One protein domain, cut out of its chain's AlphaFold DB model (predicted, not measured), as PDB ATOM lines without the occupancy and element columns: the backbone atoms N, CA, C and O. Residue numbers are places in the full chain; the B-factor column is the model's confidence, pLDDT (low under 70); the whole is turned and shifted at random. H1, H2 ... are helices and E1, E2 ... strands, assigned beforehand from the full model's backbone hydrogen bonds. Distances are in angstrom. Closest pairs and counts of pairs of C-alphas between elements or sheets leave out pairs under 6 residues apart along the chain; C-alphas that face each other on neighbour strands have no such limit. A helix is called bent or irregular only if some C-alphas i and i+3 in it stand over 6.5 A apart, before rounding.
ATOM      1  N   VAL A  20     -27.595 -14.773 -85.162       72.12
ATOM      2  CA  VAL A  20     -26.503 -15.454 -85.856       72.12
ATOM      3  C   VAL A  20     -27.025 -16.809 -86.296       72.12
ATOM      4  O   VAL A  20     -27.352 -17.643 -85.454       72.12
ATOM      5  N   VAL A  21     -27.104 -17.015 -87.608       78.44
ATOM      6  CA  VAL A  21     -27.465 -18.294 -88.224       78.44
ATOM      7  C   VAL A  21     -26.198 -18.908 -88.810       78.44
ATOM      8  O   VAL A  21     -25.513 -18.266 -89.601       78.44
ATOM      9  N   THR A  22     -25.862 -20.125 -88.387       81.06
ATOM     10  CA  THR A  22     -24.678 -20.859 -88.856       81.06
ATOM     11  C   THR A  22     -25.124 -22.166 -89.512       81.06
ATOM     12  O   THR A  22     -25.570 -23.073 -88.801       81.06
ATOM     13  N   PRO A  23     -25.067 -22.249 -90.851       83.38
ATOM     14  CA  PRO A  23     -25.314 -23.480 -91.587       83.38
ATOM     15  C   PRO A  23     -24.042 -24.338 -91.660       83.38
ATOM     16  O   PRO A  23     -22.969 -23.862 -92.034       83.38
ATOM     17  N   TYR A  24     -24.175 -25.613 -91.311       85.56
ATOM     18  CA  TYR A  24     -23.151 -26.639 -91.472       85.56
ATOM     19  C   TYR A  24     -23.606 -27.659 -92.511       85.56
ATOM     20  O   TYR A  24     -24.727 -28.173 -92.435       85.56
ATOM     21  N   HIS A  25     -22.699 -28.022 -93.413       84.31
ATOM     22  CA  HIS A  25     -22.908 -29.125 -94.337       84.31
ATOM     23  C   HIS A  25     -22.717 -30.475 -93.626       84.31
ATOM     24  O   HIS A  25     -22.065 -30.575 -92.576       84.31
ATOM     25  N   GLY A  26     -23.326 -31.519 -94.188       88.31
ATOM     26  CA  GLY A  26     -23.092 -32.890 -93.746       88.31
ATOM     27  C   GLY A  26     -21.712 -33.354 -94.193       88.31
ATOM     28  O   GLY A  26     -21.310 -33.063 -95.316       88.31
ATOM     29  N   MET A  27     -20.992 -34.063 -93.328       90.81
ATOM     30  CA  MET A  27     -19.617 -34.476 -93.606       90.81
ATOM     31  C   MET A  27     -19.313 -35.857 -93.036       90.81
ATOM     32  O   MET A  27     -19.837 -36.238 -91.989       90.81
ATOM     33  N   SER A  28     -18.425 -36.585 -93.707       93.81
ATOM     34  CA  SER A  28     -17.955 -37.899 -93.276       93.81
ATOM     35  C   SER A  28     -16.475 -37.830 -92.925       93.81
ATOM     36  O   SER A  28     -15.654 -37.395 -93.732       93.81
ATOM     37  N   LEU A  29     -16.116 -38.299 -91.735       94.06
ATOM     38  CA  LEU A  29     -14.742 -38.361 -91.254       94.06
ATOM     39  C   LEU A  29     -14.305 -39.811 -91.073       94.06
ATOM     40  O   LEU A  29     -15.024 -40.621 -90.484       94.06
ATOM     41  N   GLN A  30     -13.094 -40.125 -91.524       95.50
ATOM     42  CA  GLN A  30     -12.426 -41.383 -91.221       95.50
ATOM     43  C   GLN A  30     -11.378 -41.157 -90.137       95.50
ATOM     44  O   GLN A  30     -10.459 -40.360 -90.308       95.50
ATOM     45  N   CYS A  31     -11.528 -41.861 -89.019       95.38
ATOM     46  CA  CYS A  31     -10.792 -41.627 -87.787       95.38
ATOM     47  C   CYS A  31      -9.989 -42.853 -87.356       95.38
ATOM     48  O   CYS A  31     -10.496 -43.979 -87.342       95.38
ATOM     49  N   GLN A  32      -8.758 -42.619 -86.908       95.69
ATOM     50  CA  GLN A  32      -7.924 -43.615 -86.245       95.69
ATOM     51  C   GLN A  32      -7.511 -43.112 -84.864       95.69
ATOM     52  O   GLN A  32      -7.100 -41.962 -84.713       95.69
ATOM     53  N   SER A  33      -7.629 -43.970 -83.852       94.88
ATOM     54  CA  SER A  33      -7.184 -43.630 -82.507       94.88
ATOM     55  C   SER A  33      -5.662 -43.466 -82.476       94.88
ATOM     56  O   SER A  33      -4.943 -44.174 -83.183       94.88
ATOM     57  N   THR A  34      -5.169 -42.566 -81.639       94.69
ATOM     58  CA  THR A  34      -3.733 -42.319 -81.445       94.69
ATOM     59  C   THR A  34      -3.298 -42.597 -80.017       94.69
ATOM     60  O   THR A  34      -2.258 -43.220 -79.799       94.69
ATOM     61  N   GLU A  35      -4.118 -42.211 -79.045       94.62
ATOM     62  CA  GLU A  35      -3.846 -42.396 -77.625       94.62
ATOM     63  C   GLU A  35      -5.132 -42.558 -76.809       94.62
ATOM     64  O   GLU A  35      -6.233 -42.208 -77.245       94.62
ATOM     65  N   ILE A  36      -4.981 -43.114 -75.608       93.38
ATOM     66  CA  ILE A  36      -6.004 -43.136 -74.568       93.38
ATOM     67  C   ILE A  36      -5.445 -42.429 -73.341       93.38
ATOM     68  O   ILE A  36      -4.439 -42.857 -72.782       93.38
ATOM     69  N   CYS A  37      -6.139 -41.387 -72.902       91.31
ATOM     70  CA  CYS A  37      -5.803 -40.595 -71.730       91.31
ATOM     71  C   CYS A  37      -6.760 -40.884 -70.573       91.31
ATOM     72  O   CYS A  37      -7.979 -40.888 -70.744       91.31
ATOM     73  N   GLN A  38      -6.224 -41.077 -69.375       89.12
ATOM     74  CA  GLN A  38      -6.999 -41.215 -68.145       89.12
ATOM     75  C   GLN A  38      -7.338 -39.842 -67.541       89.12
ATOM     76  O   GLN A  38      -6.790 -38.804 -67.917       89.12
ATOM     77  N   THR A  39      -8.247 -39.809 -66.563       82.38
ATOM     78  CA  THR A  39      -8.654 -38.564 -65.879       82.38
ATOM     79  C   THR A  39      -7.525 -37.874 -65.110       82.38
ATOM     80  O   THR A  39      -7.588 -36.660 -64.905       82.38
ATOM     81  N   ASN A  40      -6.496 -38.615 -64.699       81.12
ATOM     82  CA  ASN A  40      -5.300 -38.072 -64.050       81.12
ATOM     83  C   ASN A  40      -4.324 -37.402 -65.043       81.12
ATOM     84  O   ASN A  40      -3.436 -36.675 -64.604       81.12
ATOM     85  N   GLY A  41      -4.536 -37.572 -66.353       80.00
ATOM     86  CA  GLY A  41      -3.693 -37.029 -67.416       80.00
ATOM     87  C   GLY A  41      -2.688 -38.020 -68.005       80.00
ATOM     88  O   GLY A  41      -1.993 -37.648 -68.944       80.00
ATOM     89  N   ASP A  42      -2.627 -39.258 -67.508       89.12
ATOM     90  CA  ASP A  42      -1.745 -40.279 -68.073       89.12
ATOM     91  C   ASP A  42      -2.292 -40.748 -69.424       89.12
ATOM     92  O   ASP A  42      -3.404 -41.279 -69.497       89.12
ATOM     93  N   CYS A  43      -1.507 -40.559 -70.484       91.00
ATOM     94  CA  CYS A  43      -1.845 -40.973 -71.841       91.00
ATOM     95  C   CYS A  43      -0.944 -42.120 -72.295       91.00
ATOM     96  O   CYS A  43       0.269 -42.105 -72.080       91.00
ATOM     97  N   THR A  44      -1.536 -43.119 -72.943       94.00
ATOM     98  CA  THR A  44      -0.812 -44.234 -73.557       94.00
ATOM     99  C   THR A  44      -1.155 -44.340 -75.034       94.00
ATOM    100  O   THR A  44      -2.293 -44.106 -75.441       94.00
ATOM    101  N   ALA A  45      -0.165 -44.707 -75.851       94.12
ATOM    102  CA  ALA A  45      -0.365 -44.905 -77.280       94.12
ATOM    103  C   ALA A  45      -1.421 -45.992 -77.538       94.12
ATOM    104  O   ALA A  45      -1.398 -47.064 -76.928       94.12
ATOM    105  N   HIS A  46      -2.340 -45.719 -78.459       90.75
ATOM    106  CA  HIS A  46      -3.462 -46.592 -78.758       90.75
ATOM    107  C   HIS A  46      -3.922 -46.416 -80.204       90.75
ATOM    108  O   HIS A  46      -4.620 -45.465 -80.539       90.75
ATOM    109  N   THR A  47      -3.584 -47.373 -81.064       89.25
ATOM    110  CA  THR A  47      -3.822 -47.300 -82.519       89.25
ATOM    111  C   THR A  47      -4.824 -48.327 -83.039       89.25
ATOM    112  O   THR A  47      -5.012 -48.462 -84.249       89.25
ATOM    113  N   GLN A  48      -5.463 -49.064 -82.130       87.69
ATOM    114  CA  GLN A  48      -6.277 -50.233 -82.459       87.69
ATOM    115  C   GLN A  48      -7.703 -49.886 -82.894       87.69
ATOM    116  O   GLN A  48      -8.351 -50.702 -83.545       87.69
ATOM    117  N   THR A  49      -8.217 -48.704 -82.543       90.06
ATOM    118  CA  THR A  49      -9.611 -48.346 -82.822       90.06
ATOM    119  C   THR A  49      -9.722 -47.450 -84.044       90.06
ATOM    120  O   THR A  49      -9.055 -46.421 -84.147       90.06
ATOM    121  N   LYS A  50     -10.606 -47.838 -84.963       93.81
ATOM    122  CA  LYS A  50     -10.961 -47.063 -86.152       93.81
ATOM    123  C   LYS A  50     -12.461 -46.814 -86.169       93.81
ATOM    124  O   LYS A  50     -13.240 -47.725 -85.879       93.81
ATOM    125  N   ALA A  51     -12.848 -45.598 -86.521       94.38
ATOM    126  CA  ALA A  51     -14.239 -45.180 -86.592       94.38
ATOM    127  C   ALA A  51     -14.483 -44.354 -87.853       94.38
ATOM    128  O   ALA A  51     -13.603 -43.626 -88.313       94.38
ATOM    129  N   ARG A  52     -15.696 -44.450 -88.382       94.88
ATOM    130  CA  ARG A  52     -16.258 -43.494 -89.326       94.88
ATOM    131  C   ARG A  52     -17.296 -42.661 -88.587       94.88
ATOM    132  O   ARG A  52     -18.145 -43.224 -87.896       94.88
ATOM    133  N   LEU A  53     -17.194 -41.347 -88.721       95.25
ATOM    134  CA  LEU A  53     -18.121 -40.386 -88.142       95.25
ATOM    135  C   LEU A  53     -18.876 -39.712 -89.282       95.25
ATOM    136  O   LEU A  53     -18.258 -39.041 -90.103       95.25
ATOM    137  N   ASP A  54     -20.187 -39.890 -89.339       94.44
ATOM    138  CA  ASP A  54     -21.046 -39.250 -90.328       94.44
ATOM    139  C   ASP A  54     -21.874 -38.177 -89.611       94.44
ATOM    140  O   ASP A  54     -22.748 -38.489 -88.803       94.44
ATOM    141  N   LEU A  55     -21.546 -36.903 -89.839       93.38
ATOM    142  CA  LEU A  55     -22.225 -35.758 -89.238       93.38
ATOM    143  C   LEU A  55     -23.320 -35.243 -90.169       93.38
ATOM    144  O   LEU A  55     -23.074 -34.993 -91.351       93.38
ATOM    145  N   GLU A  56     -24.511 -35.017 -89.621       89.69
ATOM    146  CA  GLU A  56     -25.635 -34.480 -90.386       89.69
ATOM    147  C   GLU A  56     -25.430 -32.993 -90.730       89.69
ATOM    148  O   GLU A  56     -24.768 -32.231 -90.006       89.69
ATOM    149  N   ALA A  57     -26.041 -32.570 -91.840       88.38
ATOM    150  CA  ALA A  57     -26.218 -31.156 -92.143       88.38
ATOM    151  C   ALA A  57     -27.155 -30.528 -91.101       88.38
ATOM    152  O   ALA A  57     -28.188 -31.104 -90.754       88.38
ATOM    153  N   ALA A  58     -26.803 -29.352 -90.592       87.00
ATOM    154  CA  ALA A  58     -27.559 -28.705 -89.527       87.00
ATOM    155  C   ALA A  58     -27.436 -27.186 -89.605       87.00
ATOM    156  O   ALA A  58     -26.393 -26.651 -89.964       87.00
ATOM    157  N   THR A  59     -28.497 -26.476 -89.224       85.94
ATOM    158  CA  THR A  59     -28.476 -25.017 -89.084       85.94
ATOM    159  C   THR A  59     -28.763 -24.652 -87.640       85.94
ATOM    160  O   THR A  59     -29.809 -25.013 -87.101       85.94
ATOM    161  N   TYR A  60     -27.852 -23.904 -87.026       82.56
ATOM    162  CA  TYR A  60     -28.032 -23.392 -85.674       82.56
ATOM    163  C   TYR A  60     -28.279 -21.895 -85.709       82.56
ATOM    164  O   TYR A  60     -27.621 -21.161 -86.443       82.56
ATOM    165  N   ALA A  61     -29.229 -21.440 -84.899       76.81
ATOM    166  CA  ALA A  61     -29.536 -20.030 -84.733       76.81
ATOM    167  C   ALA A  61     -29.327 -19.633 -83.273       76.81
ATOM    168  O   ALA A  61     -29.683 -20.385 -82.364       76.81
ATOM    169  N   SER A  62     -28.780 -18.443 -83.042       69.88
ATOM    170  CA  SER A  62     -28.725 -17.882 -81.698       69.88
ATOM    171  C   SER A  62     -28.941 -16.379 -81.673       69.88
ATOM    172  O   SER A  62     -28.520 -15.666 -82.586       69.88
ATOM    173  N   SER A  63     -29.614 -15.899 -80.628       62.94
ATOM    174  CA  SER A  63     -29.876 -14.477 -80.435       62.94
ATOM    175  C   SER A  63     -28.646 -13.783 -79.850       62.94
ATOM    176  O   SER A  63     -28.089 -14.173 -78.825       62.94
ATOM    177  N   PHE A  64     -28.216 -12.715 -80.506       57.84
ATOM    178  CA  PHE A  64     -27.162 -11.818 -80.065       57.84
ATOM    179  C   PHE A  64     -27.734 -10.907 -78.974       57.84
ATOM    180  O   PHE A  64     -28.105  -9.756 -79.199       57.84
ATOM    181  N   ALA A  65     -27.873 -11.451 -77.769       53.12
ATOM    182  CA  ALA A  65     -27.851 -10.633 -76.567       53.12
ATOM    183  C   ALA A  65     -26.383 -10.253 -76.279       53.12
ATOM    184  O   ALA A  65     -25.487 -11.015 -76.646       53.12
ATOM    185  N   PRO A  66     -26.093  -9.139 -75.577       50.53
ATOM    186  CA  PRO A  66     -24.725  -8.765 -75.182       50.53
ATOM    187  C   PRO A  66     -23.988  -9.831 -74.334       50.53
ATOM    188  O   PRO A  66     -22.804  -9.688 -74.051       50.53
ATOM    189  N   PHE A  67     -24.665 -10.924 -73.966       53.16
ATOM    190  CA  PHE A  67     -24.113 -12.146 -73.389       53.16
ATOM    191  C   PHE A  67     -24.011 -13.223 -74.481       53.16
ATOM    192  O   PHE A  67     -24.889 -14.075 -74.608       53.16
ATOM    193  N   ALA A  68     -22.965 -13.123 -75.305       53.25
ATOM    194  CA  ALA A  68     -22.748 -13.928 -76.503       53.25
ATOM    195  C   ALA A  68     -23.042 -15.432 -76.286       53.25
ATOM    196  O   ALA A  68     -22.398 -16.077 -75.453       53.25
ATOM    197  N   PRO A  69     -23.992 -16.027 -77.023       53.59
ATOM    198  CA  PRO A  69     -24.171 -17.468 -77.014       53.59
ATOM    199  C   PRO A  69     -22.950 -18.123 -77.664       53.59
ATOM    200  O   PRO A  69     -22.682 -17.939 -78.848       53.59
ATOM    201  N   SER A  70     -22.193 -18.871 -76.868       59.94
ATOM    202  CA  SER A  70     -21.026 -19.602 -77.350       59.94
ATOM    203  C   SER A  70     -21.448 -20.761 -78.260       59.94
ATOM    204  O   SER A  70     -22.270 -21.590 -77.855       59.94
ATOM    205  N   ARG A  71     -20.880 -20.822 -79.475       66.19
ATOM    206  CA  ARG A  71     -21.107 -21.902 -80.459       66.19
ATOM    207  C   ARG A  71     -20.767 -23.285 -79.897       66.19
ATOM    208  O   ARG A  71     -21.420 -24.255 -80.255       66.19
ATOM    209  N   GLU A  72     -19.854 -23.353 -78.924       62.66
ATOM    210  CA  GLU A  72     -19.434 -24.584 -78.230       62.66
ATOM    211  C   GLU A  72     -20.586 -25.331 -77.531       62.66
ATOM    212  O   GLU A  72     -20.423 -26.460 -77.080       62.66
ATOM    213  N   LYS A  73     -21.765 -24.708 -77.391       69.75
ATOM    214  CA  LYS A  73     -22.956 -25.342 -76.806       69.75
ATOM    215  C   LYS A  73     -23.807 -26.099 -77.823       69.75
ATOM    216  O   LYS A  73     -24.725 -26.810 -77.412       69.75
ATOM    217  N   TRP A  74     -23.566 -25.934 -79.119       79.44
ATOM    218  CA  TRP A  74     -24.334 -26.625 -80.145       79.44
ATOM    219  C   TRP A  74     -23.867 -28.072 -80.279       79.44
ATOM    220  O   TRP A  74     -22.688 -28.351 -80.456       79.44
ATOM    221  N   ALA A  75     -24.816 -29.000 -80.182       85.88
ATOM    222  CA  ALA A  75     -24.576 -30.421 -80.377       85.88
ATOM    223  C   ALA A  75     -25.048 -30.821 -81.782       85.88
ATOM    224  O   ALA A  75     -26.239 -30.702 -82.099       85.88
ATOM    225  N   ARG A  76     -24.117 -31.279 -82.620       88.69
ATOM    226  CA  ARG A  76     -24.364 -31.816 -83.964       88.69
ATOM    227  C   ARG A  76     -24.716 -33.283 -83.889       88.69
ATOM    228  O   ARG A  76     -23.996 -34.040 -83.252       88.69
ATOM    229  N   ARG A  77     -25.816 -33.688 -84.527       91.44
ATOM    230  CA  ARG A  77     -26.152 -35.109 -84.665       91.44
ATOM    231  C   ARG A  77     -25.109 -35.803 -85.526       91.44
ATOM    232  O   ARG A  77     -24.623 -35.235 -86.506       91.44
ATOM    233  N   MET A  78     -24.750 -37.007 -85.110       94.44
ATOM    234  CA  MET A  78     -23.705 -37.788 -85.737       94.44
ATOM    235  C   MET A  78     -23.986 -39.275 -85.565       94.44
ATOM    236  O   MET A  78     -24.324 -39.723 -84.468       94.44
ATOM    237  N   THR A  79     -23.732 -40.038 -86.618       95.50
ATOM    238  CA  THR A  79     -23.702 -41.496 -86.586       95.50
ATOM    239  C   THR A  79     -22.252 -41.966 -86.513       95.50
ATOM    240  O   THR A  79     -21.391 -41.506 -87.266       95.50
ATOM    241  N   VAL A  80     -21.960 -42.901 -85.612       94.19
ATOM    242  CA  VAL A  80     -20.632 -43.511 -85.457       94.19
ATOM    243  C   VAL A  80     -20.678 -44.959 -85.901       94.19
ATOM    244  O   VAL A  80     -21.390 -45.767 -85.307       94.19
ATOM    245  N   SER A  81     -19.862 -45.308 -86.890       94.00
ATOM    246  CA  SER A  81     -19.670 -46.689 -87.328       94.00
ATOM    247  C   SER A  81     -18.257 -47.144 -86.992       94.00
ATOM    248  O   SER A  81     -17.276 -46.611 -87.514       94.00
ATOM    249  N   TRP A  82     -18.126 -48.135 -86.115       90.25
ATOM    250  CA  TRP A  82     -16.823 -48.709 -85.790       90.25
ATOM    251  C   TRP A  82     -16.348 -49.597 -86.936       90.25
ATOM    252  O   TRP A  82     -17.067 -50.474 -87.394       90.25
ATOM    253  N   THR A  83     -15.124 -49.376 -87.412       80.88
ATOM    254  CA  THR A  83     -14.531 -50.209 -88.475       80.88
ATOM    255  C   THR A  83     -13.722 -51.366 -87.895       80.88
ATOM    256  O   THR A  83     -13.502 -52.374 -88.553       80.88
ATOM    257  N   SER A  84     -13.241 -51.217 -86.660       75.06
ATOM    258  CA  SER A  84     -12.435 -52.221 -85.959       75.06
ATOM    259  C   SER A  84     -13.250 -53.131 -85.032       75.06
ATOM    260  O   SER A  84     -12.659 -53.957 -84.342       75.06
ATOM    261  N   GLN A  85     -14.565 -52.932 -84.928       74.88
ATOM    262  CA  GLN A  85     -15.442 -53.672 -84.016       74.88
ATOM    263  C   GLN A  85     -16.742 -54.015 -84.735       74.88
ATOM    264  O   GLN A  85     -17.318 -53.147 -85.387       74.88
ATOM    265  N   ASP A  86     -17.214 -55.250 -84.576       69.75
ATOM    266  CA  ASP A  86     -18.543 -55.638 -85.039       69.75
ATOM    267  C   ASP A  86     -19.591 -54.995 -84.127       69.75
ATOM    268  O   ASP A  86     -19.750 -55.359 -82.960       69.75
ATOM    269  N   GLY A  87     -20.284 -53.992 -84.652       74.62
ATOM    270  CA  GLY A  87     -21.311 -53.261 -83.927       74.62
ATOM    271  C   GLY A  87     -22.234 -52.517 -84.879       74.62
ATOM    272  O   GLY A  87     -21.826 -52.090 -85.958       74.62
ATOM    273  N   ALA A  88     -23.494 -52.367 -84.473       84.69
ATOM    274  CA  ALA A  88     -24.415 -51.492 -85.181       84.69
ATOM    275  C   ALA A  88     -23.935 -50.031 -85.074       84.69
ATOM    276  O   ALA A  88     -23.346 -49.665 -84.048       84.69
ATOM    277  N   PRO A  89     -24.200 -49.192 -86.090       89.19
ATOM    278  CA  PRO A  89     -23.942 -47.763 -85.996       89.19
ATOM    279  C   PRO A  89     -24.618 -47.152 -84.761       89.19
ATOM    280  O   PRO A  89     -25.741 -47.516 -84.406       89.19
ATOM    281  N   LEU A  90     -23.918 -46.234 -84.098       90.44
ATOM    282  CA  LEU A  90     -24.384 -45.552 -82.897       90.44
ATOM    283  C   LEU A  90     -24.755 -44.105 -83.219       90.44
ATOM    284  O   LEU A  90     -23.892 -43.309 -83.583       90.44
ATOM    285  N   GLU A  91     -26.013 -43.754 -82.983       92.75
ATOM    286  CA  GLU A  91     -26.482 -42.369 -83.012       92.75
ATOM    287  C   GLU A  91     -26.013 -41.612 -81.765       92.75
ATOM    288  O   GLU A  91     -26.208 -42.052 -80.626       92.75
ATOM    289  N   THR A  92     -25.375 -40.464 -81.966       91.94
ATOM    290  CA  THR A  92     -24.814 -39.641 -80.893       91.94
ATOM    291  C   THR A  92     -24.708 -38.173 -81.313       91.94
ATOM    292  O   THR A  92     -25.290 -37.739 -82.309       91.94
ATOM    293  N   THR A  93     -23.997 -37.381 -80.515       91.62
ATOM    294  CA  THR A  93     -23.746 -35.974 -80.793       91.62
ATOM    295  C   THR A  93     -22.269 -35.634 -80.731       91.62
ATOM    296  O   THR A  93     -21.567 -36.070 -79.818       91.62
ATOM    297  N   TYR A  94     -21.839 -34.792 -81.661       91.50
ATOM    298  CA  TYR A  94     -20.553 -34.118 -81.683       91.50
ATOM    299  C   TYR A  94     -20.706 -32.693 -81.154       91.50
ATOM    300  O   TYR A  94     -21.672 -32.006 -81.499       91.50
ATOM    301  N   ARG A  95     -19.766 -32.237 -80.329       90.00
ATOM    302  CA  ARG A  95     -19.759 -30.864 -79.830       90.00
ATOM    303  C   ARG A  95     -18.394 -30.215 -79.979       90.00
ATOM    304  O   ARG A  95     -17.377 -30.770 -79.564       90.00
ATOM    305  N   ASP A  96     -18.418 -29.000 -80.493       87.25
ATOM    306  CA  ASP A  96     -17.223 -28.208 -80.718       87.25
ATOM    307  C   ASP A  96     -16.604 -27.795 -79.373       87.25
ATOM    308  O   ASP A  96     -17.304 -27.413 -78.430       87.25
ATOM    309  N   VAL A  97     -15.280 -27.865 -79.279       84.00
ATOM    310  CA  VAL A  97     -14.488 -27.344 -78.165       84.00
ATOM    311  C   VAL A  97     -13.375 -26.440 -78.705       84.00
ATOM    312  O   VAL A  97     -12.875 -26.669 -79.808       84.00
ATOM    313  N   PRO A  98     -12.962 -25.403 -77.958       72.69
ATOM    314  CA  PRO A  98     -11.920 -24.488 -78.415       72.69
ATOM    315  C   PRO A  98     -10.592 -25.199 -78.736       72.69
ATOM    316  O   PRO A  98     -10.139 -26.053 -77.977       72.69
ATOM    317  N   ASN A  99      -9.909 -24.771 -79.803       59.72
ATOM    318  CA  ASN A  99      -8.678 -25.387 -80.342       59.72
ATOM    319  C   ASN A  99      -7.464 -25.450 -79.380       59.72
ATOM    320  O   ASN A  99      -6.434 -26.009 -79.738       59.72
ATOM    321  N   ALA A 100      -7.552 -24.884 -78.172       58.22
ATOM    322  CA  ALA A 100      -6.486 -24.905 -77.161       58.22
ATOM    323  C   ALA A 100      -6.632 -26.041 -76.124       58.22
ATOM    324  O   ALA A 100      -5.882 -26.097 -75.150       58.22
ATOM    325  N   VAL A 101      -7.629 -26.910 -76.285       67.75
ATOM    326  CA  VAL A 101      -8.002 -27.935 -75.304       67.75
ATOM    327  C   VAL A 101      -7.203 -29.212 -75.569       67.75
ATOM    328  O   VAL A 101      -7.380 -29.865 -76.590       67.75
ATOM    329  N   GLY A 102      -6.329 -29.594 -74.634       74.06
ATOM    330  CA  GLY A 102      -5.738 -30.936 -74.631       74.06
ATOM    331  C   GLY A 102      -6.761 -31.989 -74.190       74.06
ATOM    332  O   GLY A 102      -7.757 -31.650 -73.548       74.06
ATOM    333  N   ALA A 103      -6.502 -33.277 -74.451       79.75
ATOM    334  CA  ALA A 103      -7.434 -34.364 -74.124       79.75
ATOM    335  C   ALA A 103      -7.973 -34.268 -72.683       79.75
ATOM    336  O   ALA A 103      -9.177 -34.317 -72.463       79.75
ATOM    337  N   ARG A 104      -7.110 -34.001 -71.693       80.00
ATOM    338  CA  ARG A 104      -7.502 -33.840 -70.280       80.00
ATOM    339  C   ARG A 104      -8.567 -32.759 -70.039       80.00
ATOM    340  O   ARG A 104      -9.390 -32.904 -69.133       80.00
ATOM    341  N   ASP A 105      -8.550 -31.676 -70.806       84.12
ATOM    342  CA  ASP A 105      -9.419 -30.520 -70.591       84.12
ATOM    343  C   ASP A 105     -10.833 -30.719 -71.145       84.12
ATOM    344  O   ASP A 105     -11.762 -30.050 -70.690       84.12
ATOM    345  N   VAL A 106     -11.041 -31.701 -72.026       86.31
ATOM    346  CA  VAL A 106     -12.356 -32.057 -72.592       86.31
ATOM    347  C   VAL A 106     -13.396 -32.323 -71.494       86.31
ATOM    348  O   VAL A 106     -14.566 -31.953 -71.616       86.31
ATOM    349  N   TRP A 107     -12.975 -32.880 -70.352       84.31
ATOM    350  CA  TRP A 107     -13.852 -33.146 -69.206       84.31
ATOM    351  C   TRP A 107     -14.512 -31.901 -68.603       84.31
ATOM    352  O   TRP A 107     -15.562 -32.025 -67.958       84.31
ATOM    353  N   LYS A 108     -13.900 -30.722 -68.775       84.25
ATOM    354  CA  LYS A 108     -14.442 -29.439 -68.303       84.25
ATOM    355  C   LYS A 108     -15.676 -29.033 -69.101       84.25
ATOM    356  O   LYS A 108     -16.581 -28.427 -68.540       84.25
ATOM    357  N   PHE A 109     -15.721 -29.422 -70.371       83.62
ATOM    358  CA  PHE A 109     -16.847 -29.160 -71.254       83.62
ATOM    359  C   PHE A 109     -17.906 -30.256 -71.107       83.62
ATOM    360  O   PHE A 109     -19.101 -29.967 -71.108       83.62
ATOM    361  N   ALA A 110     -17.508 -31.527 -70.986       85.38
ATOM    362  CA  ALA A 110     -18.429 -32.668 -70.990       85.38
ATOM    363  C   ALA A 110     -19.442 -32.652 -69.823       85.38
ATOM    364  O   ALA A 110     -19.068 -32.666 -68.644       85.38
ATOM    365  N   THR A 111     -20.731 -32.728 -70.160       87.69
ATOM    366  CA  THR A 111     -21.841 -32.962 -69.223       87.69
ATOM    367  C   THR A 111     -21.742 -34.345 -68.574       87.69
ATOM    368  O   THR A 111     -21.027 -35.237 -69.033       87.69
ATOM    369  N   SER A 112     -22.506 -34.577 -67.502       84.56
ATOM    370  CA  SER A 112     -22.556 -35.882 -66.824       84.56
ATOM    371  C   SER A 112     -22.926 -37.051 -67.746       84.56
ATOM    372  O   SER A 112     -22.450 -38.164 -67.517       84.56
ATOM    373  N   GLN A 113     -23.753 -36.807 -68.766       87.06
ATOM    374  CA  GLN A 113     -24.147 -37.815 -69.750       87.06
ATOM    375  C   GLN A 113     -23.044 -38.043 -70.782       87.06
ATOM    376  O   GLN A 113     -22.639 -39.183 -70.990       87.06
ATOM    377  N   GLU A 114     -22.490 -36.978 -71.362       89.31
ATOM    378  CA  GLU A 114     -21.425 -37.102 -72.365       89.31
ATOM    379  C   GLU A 114     -20.172 -37.756 -71.779       89.31
ATOM    380  O   GLU A 114     -19.476 -38.500 -72.457       89.31
ATOM    381  N   ARG A 115     -19.921 -37.601 -70.474       88.25
ATOM    382  CA  ARG A 115     -18.825 -38.311 -69.800       88.25
ATOM    383  C   ARG A 115     -18.912 -39.843 -69.892       88.25
ATOM    384  O   ARG A 115     -17.925 -40.522 -69.603       88.25
ATOM    385  N   GLN A 116     -20.079 -40.389 -70.231       88.56
ATOM    386  CA  GLN A 116     -20.280 -41.820 -70.447       88.56
ATOM    387  C   GLN A 116     -19.835 -42.252 -71.844       88.56
ATOM    388  O   GLN A 116     -19.103 -43.234 -71.954       88.56
ATOM    389  N   SER A 117     -20.270 -41.515 -72.868       90.44
ATOM    390  CA  SER A 117     -19.932 -41.718 -74.279       90.44
ATOM    391  C   SER A 117     -20.242 -40.435 -75.053       90.44
ATOM    392  O   SER A 117     -21.385 -40.221 -75.449       90.44
ATOM    393  N   GLY A 118     -19.265 -39.544 -75.199       92.44
ATOM    394  CA  GLY A 118     -19.454 -38.209 -75.781       92.44
ATOM    395  C   GLY A 118     -18.347 -37.881 -76.767       92.44
ATOM    396  O   GLY A 118     -17.220 -38.340 -76.587       92.44
ATOM    397  N   TRP A 119     -18.670 -37.115 -77.807       94.12
ATOM    398  CA  TRP A 119     -17.748 -36.798 -78.894       94.12
ATOM    399  C   TRP A 119     -17.500 -35.299 -78.986       94.12
ATOM    400  O   TRP A 119     -18.436 -34.500 -78.972       94.12
ATOM    401  N   PHE A 120     -16.225 -34.937 -79.085       92.75
ATOM    402  CA  PHE A 120     -15.761 -33.558 -79.062       92.75
ATOM    403  C   PHE A 120     -14.668 -33.334 -80.093       92.75
ATOM    404  O   PHE A 120     -13.936 -34.262 -80.421       92.75
ATOM    405  N   GLY A 121     -14.493 -32.106 -80.552       90.94
ATOM    406  CA  GLY A 121     -13.410 -31.765 -81.468       90.94
ATOM    407  C   GLY A 121     -13.393 -30.274 -81.786       90.94
ATOM    408  O   GLY A 121     -14.151 -29.522 -81.172       90.94
ATOM    409  N   PRO A 122     -12.541 -29.823 -82.716       86.81
ATOM    410  CA  PRO A 122     -12.534 -28.435 -83.163       86.81
ATOM    411  C   PRO A 122     -13.864 -28.050 -83.827       86.81
ATOM    412  O   PRO A 122     -14.653 -28.911 -84.226       86.81
ATOM    413  N   GLU A 123     -14.085 -26.747 -84.002       83.94
ATOM    414  CA  GLU A 123     -15.150 -26.266 -84.886       83.94
ATOM    415  C   GLU A 123     -14.914 -26.817 -86.300       83.94
ATOM    416  O   GLU A 123     -13.849 -26.626 -86.896       83.94
ATOM    417  N   LEU A 124     -15.903 -27.552 -86.808       83.56
ATOM    418  CA  LEU A 124     -15.872 -28.126 -88.150       83.56
ATOM    419  C   LEU A 124     -16.372 -27.097 -89.177       83.56
ATOM    420  O   LEU A 124     -17.114 -26.183 -88.810       83.56
ATOM    421  N   PRO A 125     -16.003 -27.220 -90.464       79.56
ATOM    422  CA  PRO A 125     -16.269 -26.169 -91.439       79.56
ATOM    423  C   PRO A 125     -17.767 -25.861 -91.622       79.56
ATOM    424  O   PRO A 125     -18.564 -26.730 -91.990       79.56
ATOM    425  N   ALA A 126     -18.147 -24.605 -91.386       80.62
ATOM    426  CA  ALA A 126     -19.468 -24.071 -91.716       80.62
ATOM    427  C   ALA A 126     -19.495 -23.550 -93.164       80.62
ATOM    428  O   ALA A 126     -18.468 -23.121 -93.693       80.62
ATOM    429  N   GLU A 127     -20.668 -23.535 -93.804       78.88
ATOM    430  CA  GLU A 127     -20.801 -23.143 -95.223       78.88
ATOM    431  C   GLU A 127     -20.425 -21.675 -95.480       78.88
ATOM    432  O   GLU A 127     -20.064 -21.299 -96.592       78.88
ATOM    433  N   ASN A 128     -20.522 -20.826 -94.457       69.38
ATOM    434  CA  ASN A 128     -20.328 -19.380 -94.553       69.38
ATOM    435  C   ASN A 128     -18.922 -18.901 -94.149       69.38
ATOM    436  O   ASN A 128     -18.680 -17.693 -94.135       69.38
ATOM    437  N   ILE A 129     -18.011 -19.812 -93.798       68.31
ATOM    438  CA  ILE A 129     -16.650 -19.479 -93.364       68.31
ATOM    439  C   ILE A 129     -15.681 -19.673 -94.536       68.31
ATOM    440  O   ILE A 129     -15.685 -20.718 -95.181       68.31
ATOM    441  N   SER A 130     -14.819 -18.684 -94.796       61.22
ATOM    442  CA  SER A 130     -13.748 -18.794 -95.796       61.22
ATOM    443  C   SER A 130     -12.778 -19.924 -95.444       61.22
ATOM    444  O   SER A 130     -12.404 -20.044 -94.278       61.22
ATOM    445  N   GLN A 131     -12.302 -20.681 -96.438       62.88
ATOM    446  CA  GLN A 131     -11.365 -21.800 -96.235       62.88
ATOM    447  C   GLN A 131     -10.119 -21.429 -95.409       62.88
ATOM    448  O   GLN A 131      -9.638 -22.253 -94.638       62.88
ATOM    449  N   ASP A 132      -9.656 -20.178 -95.479       61.25
ATOM    450  CA  ASP A 132      -8.515 -19.672 -94.699       61.25
ATOM    451  C   ASP A 132      -8.734 -19.686 -93.172       61.25
ATOM    452  O   ASP A 132      -7.783 -19.564 -92.402       61.25
ATOM    453  N   GLN A 133      -9.983 -19.808 -92.717       63.75
ATOM    454  CA  GLN A 133     -10.355 -19.865 -91.299       63.75
ATOM    455  C   GLN A 133     -10.644 -21.293 -90.820       63.75
ATOM    456  O   GLN A 133     -11.001 -21.490 -89.658       63.75
ATOM    457  N   TRP A 134     -10.524 -22.294 -91.695       67.56
ATOM    458  CA  TRP A 134     -10.804 -23.680 -91.340       67.56
ATOM    459  C   TRP A 134      -9.609 -24.301 -90.624       67.56
ATOM    460  O   TRP A 134      -8.457 -24.124 -91.022       67.56
ATOM    461  N   VAL A 135      -9.884 -25.106 -89.596       69.38
ATOM    462  CA  VAL A 135      -8.903 -26.095 -89.151       69.38
ATOM    463  C   VAL A 135      -8.822 -27.130 -90.263       69.38
ATOM    464  O   VAL A 135      -9.749 -27.911 -90.453       69.38
ATOM    465  N   LEU A 136      -7.756 -27.086 -91.058       75.75
ATOM    466  CA  LEU A 136      -7.572 -28.056 -92.130       75.75
ATOM    467  C   LEU A 136      -7.363 -29.459 -91.539       75.75
ATOM    468  O   LEU A 136      -6.775 -29.583 -90.458       75.75
ATOM    469  N   PRO A 137      -7.803 -30.522 -92.237       81.69
ATOM    470  CA  PRO A 137      -7.486 -31.883 -91.840       81.69
ATOM    471  C   PRO A 137      -5.968 -32.079 -91.659       81.69
ATOM    472  O   PRO A 137      -5.175 -31.497 -92.404       81.69
ATOM    473  N   PRO A 138      -5.542 -32.948 -90.730       87.38
ATOM    474  CA  PRO A 138      -6.382 -33.835 -89.935       87.38
ATOM    475  C   PRO A 138      -6.999 -33.165 -88.695       87.38
ATOM    476  O   PRO A 138      -6.343 -32.419 -87.973       87.38
ATOM    477  N   PHE A 139      -8.253 -33.505 -88.400       89.81
ATOM    478  CA  PHE A 139      -8.958 -33.073 -87.196       89.81
ATOM    479  C   PHE A 139      -8.575 -33.951 -86.004       89.81
ATOM    480  O   PHE A 139      -8.531 -35.178 -86.119       89.81
ATOM    481  N   GLN A 140      -8.354 -33.337 -84.843       92.00
ATOM    482  CA  GLN A 140      -8.219 -34.066 -83.586       92.00
ATOM    483  C   GLN A 140      -9.583 -34.153 -82.897       92.00
ATOM    484  O   GLN A 140     -10.155 -33.137 -82.518       92.00
ATOM    485  N   ILE A 141     -10.113 -35.366 -82.757       93.62
ATOM    486  CA  ILE A 141     -11.422 -35.633 -82.149       93.62
ATOM    487  C   ILE A 141     -11.225 -36.442 -80.868       93.62
ATOM    488  O   ILE A 141     -10.394 -37.343 -80.805       93.62
ATOM    489  N   TRP A 142     -12.006 -36.143 -79.841       93.94
ATOM    490  CA  TRP A 142     -11.957 -36.789 -78.537       93.94
ATOM    491  C   TRP A 142     -13.254 -37.538 -78.260       93.94
ATOM    492  O   TRP A 142     -14.343 -36.974 -78.360       93.94
ATOM    493  N   HIS A 143     -13.134 -38.796 -77.841       94.44
ATOM    494  CA  HIS A 143     -14.251 -39.608 -77.367       94.44
ATOM    495  C   HIS A 143     -14.098 -39.883 -75.876       94.44
ATOM    496  O   HIS A 143     -13.155 -40.548 -75.447       94.44
ATOM    497  N   THR A 144     -15.018 -39.376 -75.064       92.75
ATOM    498  CA  THR A 144     -15.071 -39.682 -73.633       92.75
ATOM    499  C   THR A 144     -15.730 -41.034 -73.418       92.75
ATOM    500  O   THR A 144     -16.810 -41.282 -73.940       92.75
ATOM    501  N   ARG A 145     -15.134 -41.896 -72.593       90.81
ATOM    502  CA  ARG A 145     -15.653 -43.232 -72.287       90.81
ATOM    503  C   ARG A 145     -15.614 -43.493 -70.790       90.81
ATOM    504  O   ARG A 145     -14.567 -43.386 -70.159       90.81
ATOM    505  N   THR A 146     -16.738 -43.904 -70.213       89.00
ATOM    506  CA  THR A 146     -16.749 -44.498 -68.867       89.00
ATOM    507  C   THR A 146     -16.482 -45.998 -68.975       89.00
ATOM    508  O   THR A 146     -17.170 -46.690 -69.725       89.00
ATOM    509  N   ARG A 147     -15.485 -46.515 -68.244       85.50
ATOM    510  CA  ARG A 147     -15.160 -47.947 -68.260       85.50
ATOM    511  C   ARG A 147     -16.276 -48.757 -67.585       85.50
ATOM    512  O   ARG A 147     -16.792 -48.318 -66.551       85.50
ATOM    513  N   PRO A 148     -16.629 -49.943 -68.115       78.19
ATOM    514  CA  PRO A 148     -17.434 -50.899 -67.368       78.19
ATOM    515  C   PRO A 148     -16.722 -51.217 -66.051       78.19
ATOM    516  O   PRO A 148     -15.503 -51.373 -66.025       78.19
ATOM    517  N   THR A 149     -17.460 -51.268 -64.945       71.69
ATOM    518  CA  THR A 149     -16.903 -51.657 -63.645       71.69
ATOM    519  C   THR A 149     -17.632 -52.901 -63.172       71.69
ATOM    520  O   THR A 149     -18.847 -52.851 -62.986       71.69
ATOM    521  N   ASP A 150     -16.894 -53.984 -62.919       65.00
ATOM    522  CA  ASP A 150     -17.461 -55.263 -62.457       65.00
ATOM    523  C   ASP A 150     -18.162 -55.142 -61.092       65.00
ATOM    524  O   ASP A 150     -19.001 -55.959 -60.727       65.00
ATOM    525  N   THR A 151     -17.849 -54.086 -60.331       64.62
ATOM    526  CA  THR A 151     -18.547 -53.719 -59.093       64.62
ATOM    527  C   THR A 151     -19.063 -52.278 -59.173       64.62
ATOM    528  O   THR A 151     -18.275 -51.339 -59.018       64.62
ATOM    529  N   PRO A 152     -20.374 -52.051 -59.387       59.66
ATOM    530  CA  PRO A 152     -20.939 -50.707 -59.399       59.66
ATOM    531  C   PRO A 152     -20.860 -50.109 -57.992       59.66
ATOM    532  O   PRO A 152     -21.627 -50.447 -57.092       59.66
ATOM    533  N   LYS A 153     -19.898 -49.213 -57.770       61.66
ATOM    534  CA  LYS A 153     -19.750 -48.509 -56.494       61.66
ATOM    535  C   LYS A 153     -20.578 -47.230 -56.545       61.66
ATOM    536  O   LYS A 153     -20.194 -46.280 -57.217       61.66
ATOM    537  N   LEU A 154     -21.679 -47.199 -55.792       59.16
ATOM    538  CA  LEU A 154     -22.601 -46.053 -55.680       59.16
ATOM    539  C   LEU A 154     -21.910 -44.730 -55.288       59.16
ATOM    540  O   LEU A 154     -22.427 -43.664 -55.601       59.16
ATOM    541  N   PHE A 155     -20.734 -44.797 -54.647       59.06
ATOM    542  CA  PHE A 155     -20.039 -43.637 -54.073       59.06
ATOM    543  C   PHE A 155     -18.576 -43.467 -54.516       59.06
ATOM    544  O   PHE A 155     -17.895 -42.584 -53.999       59.06
ATOM    545  N   LYS A 156     -18.054 -44.286 -55.445       63.19
ATOM    546  CA  LYS A 156     -16.695 -44.075 -55.986       63.19
ATOM    547  C   LYS A 156     -16.759 -43.409 -57.356       63.19
ATOM    548  O   LYS A 156     -17.684 -43.649 -58.129       63.19
ATOM    549  N   ALA A 157     -15.762 -42.574 -57.649       67.81
ATOM    550  CA  ALA A 157     -15.589 -42.003 -58.977       67.81
ATOM    551  C   ALA A 157     -15.511 -43.140 -60.009       67.81
ATOM    552  O   ALA A 157     -14.767 -44.097 -59.811       67.81
ATOM    553  N   LYS A 158     -16.324 -43.056 -61.069       76.69
ATOM    554  CA  LYS A 158     -16.262 -44.009 -62.181       76.69
ATOM    555  C   LYS A 158     -14.945 -43.811 -62.927       76.69
ATOM    556  O   LYS A 158     -14.594 -42.663 -63.215       76.69
ATOM    557  N   ASP A 159     -14.281 -44.905 -63.278       85.25
ATOM    558  CA  ASP A 159     -13.087 -44.852 -64.116       85.25
ATOM    559  C   ASP A 159     -13.472 -44.402 -65.523       85.25
ATOM    560  O   ASP A 159     -14.450 -44.872 -66.119       85.25
ATOM    561  N   ARG A 160     -12.724 -43.433 -66.038       88.50
ATOM    562  CA  ARG A 160     -13.026 -42.757 -67.293       88.50
ATOM    563  C   ARG A 160     -11.756 -42.534 -68.083       88.50
ATOM    564  O   ARG A 160     -10.732 -42.162 -67.515       88.50
ATOM    565  N   ASP A 161     -11.901 -42.669 -69.389       92.44
ATOM    566  CA  ASP A 161     -10.858 -42.405 -70.360       92.44
ATOM    567  C   ASP A 161     -11.343 -41.424 -71.421       92.44
ATOM    568  O   ASP A 161     -12.546 -41.263 -71.647       92.44
ATOM    569  N   ILE A 162     -10.384 -40.826 -72.109       93.25
ATOM    570  CA  ILE A 162     -10.571 -40.100 -73.354       93.25
ATOM    571  C   ILE A 162      -9.751 -40.808 -74.412       93.25
ATOM    572  O   ILE A 162      -8.544 -40.957 -74.259       93.25
ATOM    573  N   ILE A 163     -10.408 -41.237 -75.477       94.00
ATOM    574  CA  ILE A 163      -9.750 -41.771 -76.659       94.00
ATOM    575  C   ILE A 163      -9.554 -40.608 -77.623       94.00
ATOM    576  O   ILE A 163     -10.513 -39.912 -77.961       94.00
ATOM    577  N   VAL A 164      -8.317 -40.387 -78.044       94.38
ATOM    578  CA  VAL A 164      -7.968 -39.346 -79.008       94.38
ATOM    579  C   VAL A 164      -7.920 -39.970 -80.391       94.38
ATOM    580  O   VAL A 164      -7.298 -41.014 -80.591       94.38
ATOM    581  N   PHE A 165      -8.578 -39.325 -81.341       94.62
ATOM    582  CA  PHE A 165      -8.649 -39.711 -82.737       94.62
ATOM    583  C   PHE A 165      -8.024 -38.639 -83.613       94.62
ATOM    584  O   PHE A 165      -8.214 -37.444 -83.400       94.62
ATOM    585  N   THR A 166      -7.316 -39.091 -84.637       94.88
ATOM    586  CA  THR A 166      -6.920 -38.271 -85.776       94.88
ATOM    587  C   THR A 166      -7.826 -38.642 -86.938       94.88
ATOM    588  O   THR A 166      -7.930 -39.818 -87.292       94.88
ATOM    589  N   CYS A 167      -8.509 -37.645 -87.490       93.94
ATOM    590  CA  CYS A 167      -9.570 -37.828 -88.465       93.94
ATOM    591  C   CYS A 167      -9.303 -37.034 -89.739       93.94
ATOM    592  O   CYS A 167      -8.887 -35.880 -89.686       93.94
ATOM    593  N   THR A 168      -9.600 -37.625 -90.887       94.00
ATOM    594  CA  THR A 168      -9.552 -36.952 -92.188       94.00
ATOM    595  C   THR A 168     -10.926 -36.971 -92.825       94.00
ATOM    596  O   THR A 168     -11.670 -37.940 -92.673       94.00
ATOM    597  N   GLU A 169     -11.262 -35.906 -93.540       90.94
ATOM    598  CA  GLU A 169     -12.493 -35.861 -94.317       90.94
ATOM    599  C   GLU A 169     -12.442 -36.874 -95.463       90.94
ATOM    600  O   GLU A 169     -11.433 -36.999 -96.161       90.94
ATOM    601  N   VAL A 170     -13.533 -37.615 -95.634       87.75
ATOM    602  CA  VAL A 170     -13.729 -38.504 -96.774       87.75
ATOM    603  C   VAL A 170     -14.360 -37.671 -97.879       87.75
ATOM    604  O   VAL A 170     -15.556 -37.389 -97.842       87.75
TER     605      VAL A 170
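What this domain is: This is residues 20 to 170 of the 172 residues of an uncharacterized protein of Pelagicola litoralis (UniProt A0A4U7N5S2). A closed barrel of seven strands makes the body; a two-stranded ribbon of E1 and E5 continues from one end of it, the short helix H1 packs on its outside, and the loop of residues 150 to 157 sticks out toward the other end. The printed part has 151 residues, with ten named strands and one named helix in the order E1 E2 E3 E4 E5 E6 E7 H1 E8 E9 E10, and its class is mostly strand. Round the ring run E2 E4 E6 E7 E8 E9 E10 and back to E2, mixed in direction, with E3 paired onto E2 outside the ring. The whole is compact, with a radius of gyration of the C-alphas of 16.0 A and spans of 48 by 36 by 27 A.

Where its parts are: E1, residues 20 to 24, begins at C-alpha 20 (-26.503, -15.454, -85.856). It runs on into E2, residues 27 to 38, 29.2 A long, which bends by 69 degrees at residue 34. E3 is residues 43 to 45. E4, residues 50 to 55, runs on into E5, residues 58 to 64, at 62 degrees. E6, residues 75 to 82, is 20.6 A long, and E7 is residues 90 to 96. H1, residues 103 to 109, is neither bent nor irregular, but only just: C-alphas 104 and 107 are 6.5 A apart. E8 is residues 117 to 121. E9, residues 139 to 146, is 23.0 A long. E10, residues 160 to 169, is 27.9 A long and ends at C-alpha 169 (-12.493, -35.861, -94.317).

How they stand to each other: E4 and E3 lie on one side of E2 and E10 on the other. E2 and E4 are antiparallel, with N 29 and O 53 at 2.8 A. E4 and E6 are antiparallel, with N 52 and O 81 at 2.8 A. The hairpin E6 and E7 has N 78 and O 92 at 2.9 A. E7 and E8 are parallel, with N 95 and O 119 at 3.0 A; with H1 between them they form a strand-helix-strand unit with a right-handed crossover. E8, E9 and E10 form a meander, each strand the antiparallel neighbour of the one before, with N 120 and O 142 at 2.9 A and N 141 and O 165 at 2.9 A. E10 and E2 close the ring, with N 34 and O 164 at 2.8 A. H1 is on the barrel, outside it, at a height over the sheet of 7.8 A. It is only just over E9, with 3 C-alphas falling on it, and runs across the strands at 70 degrees to E9 on the local plane. The closest C-alphas of H1 and E9 are those of Ala 103 and Trp 142, 6.8 A apart. In H1, 0 of 3 O i to N i+4 pairs and 3 of 4 O i to N i+3 pairs are within hydrogen-bond range. E1 and E5 are antiparallel, with N 22 and O 60 at 2.8 A.

The domain as a whole: The C-alphas of Ser 130 and Thr 151, the two farthest apart, are 50.9 A apart. The printed part has no cut. The links E8 to E9 and E9 to E10 are long. Mean pLDDT of the printed part is 82.4; residues 62 to 73, 86, 99 to 101, 128 to 135 and 150 to 157 are under 70.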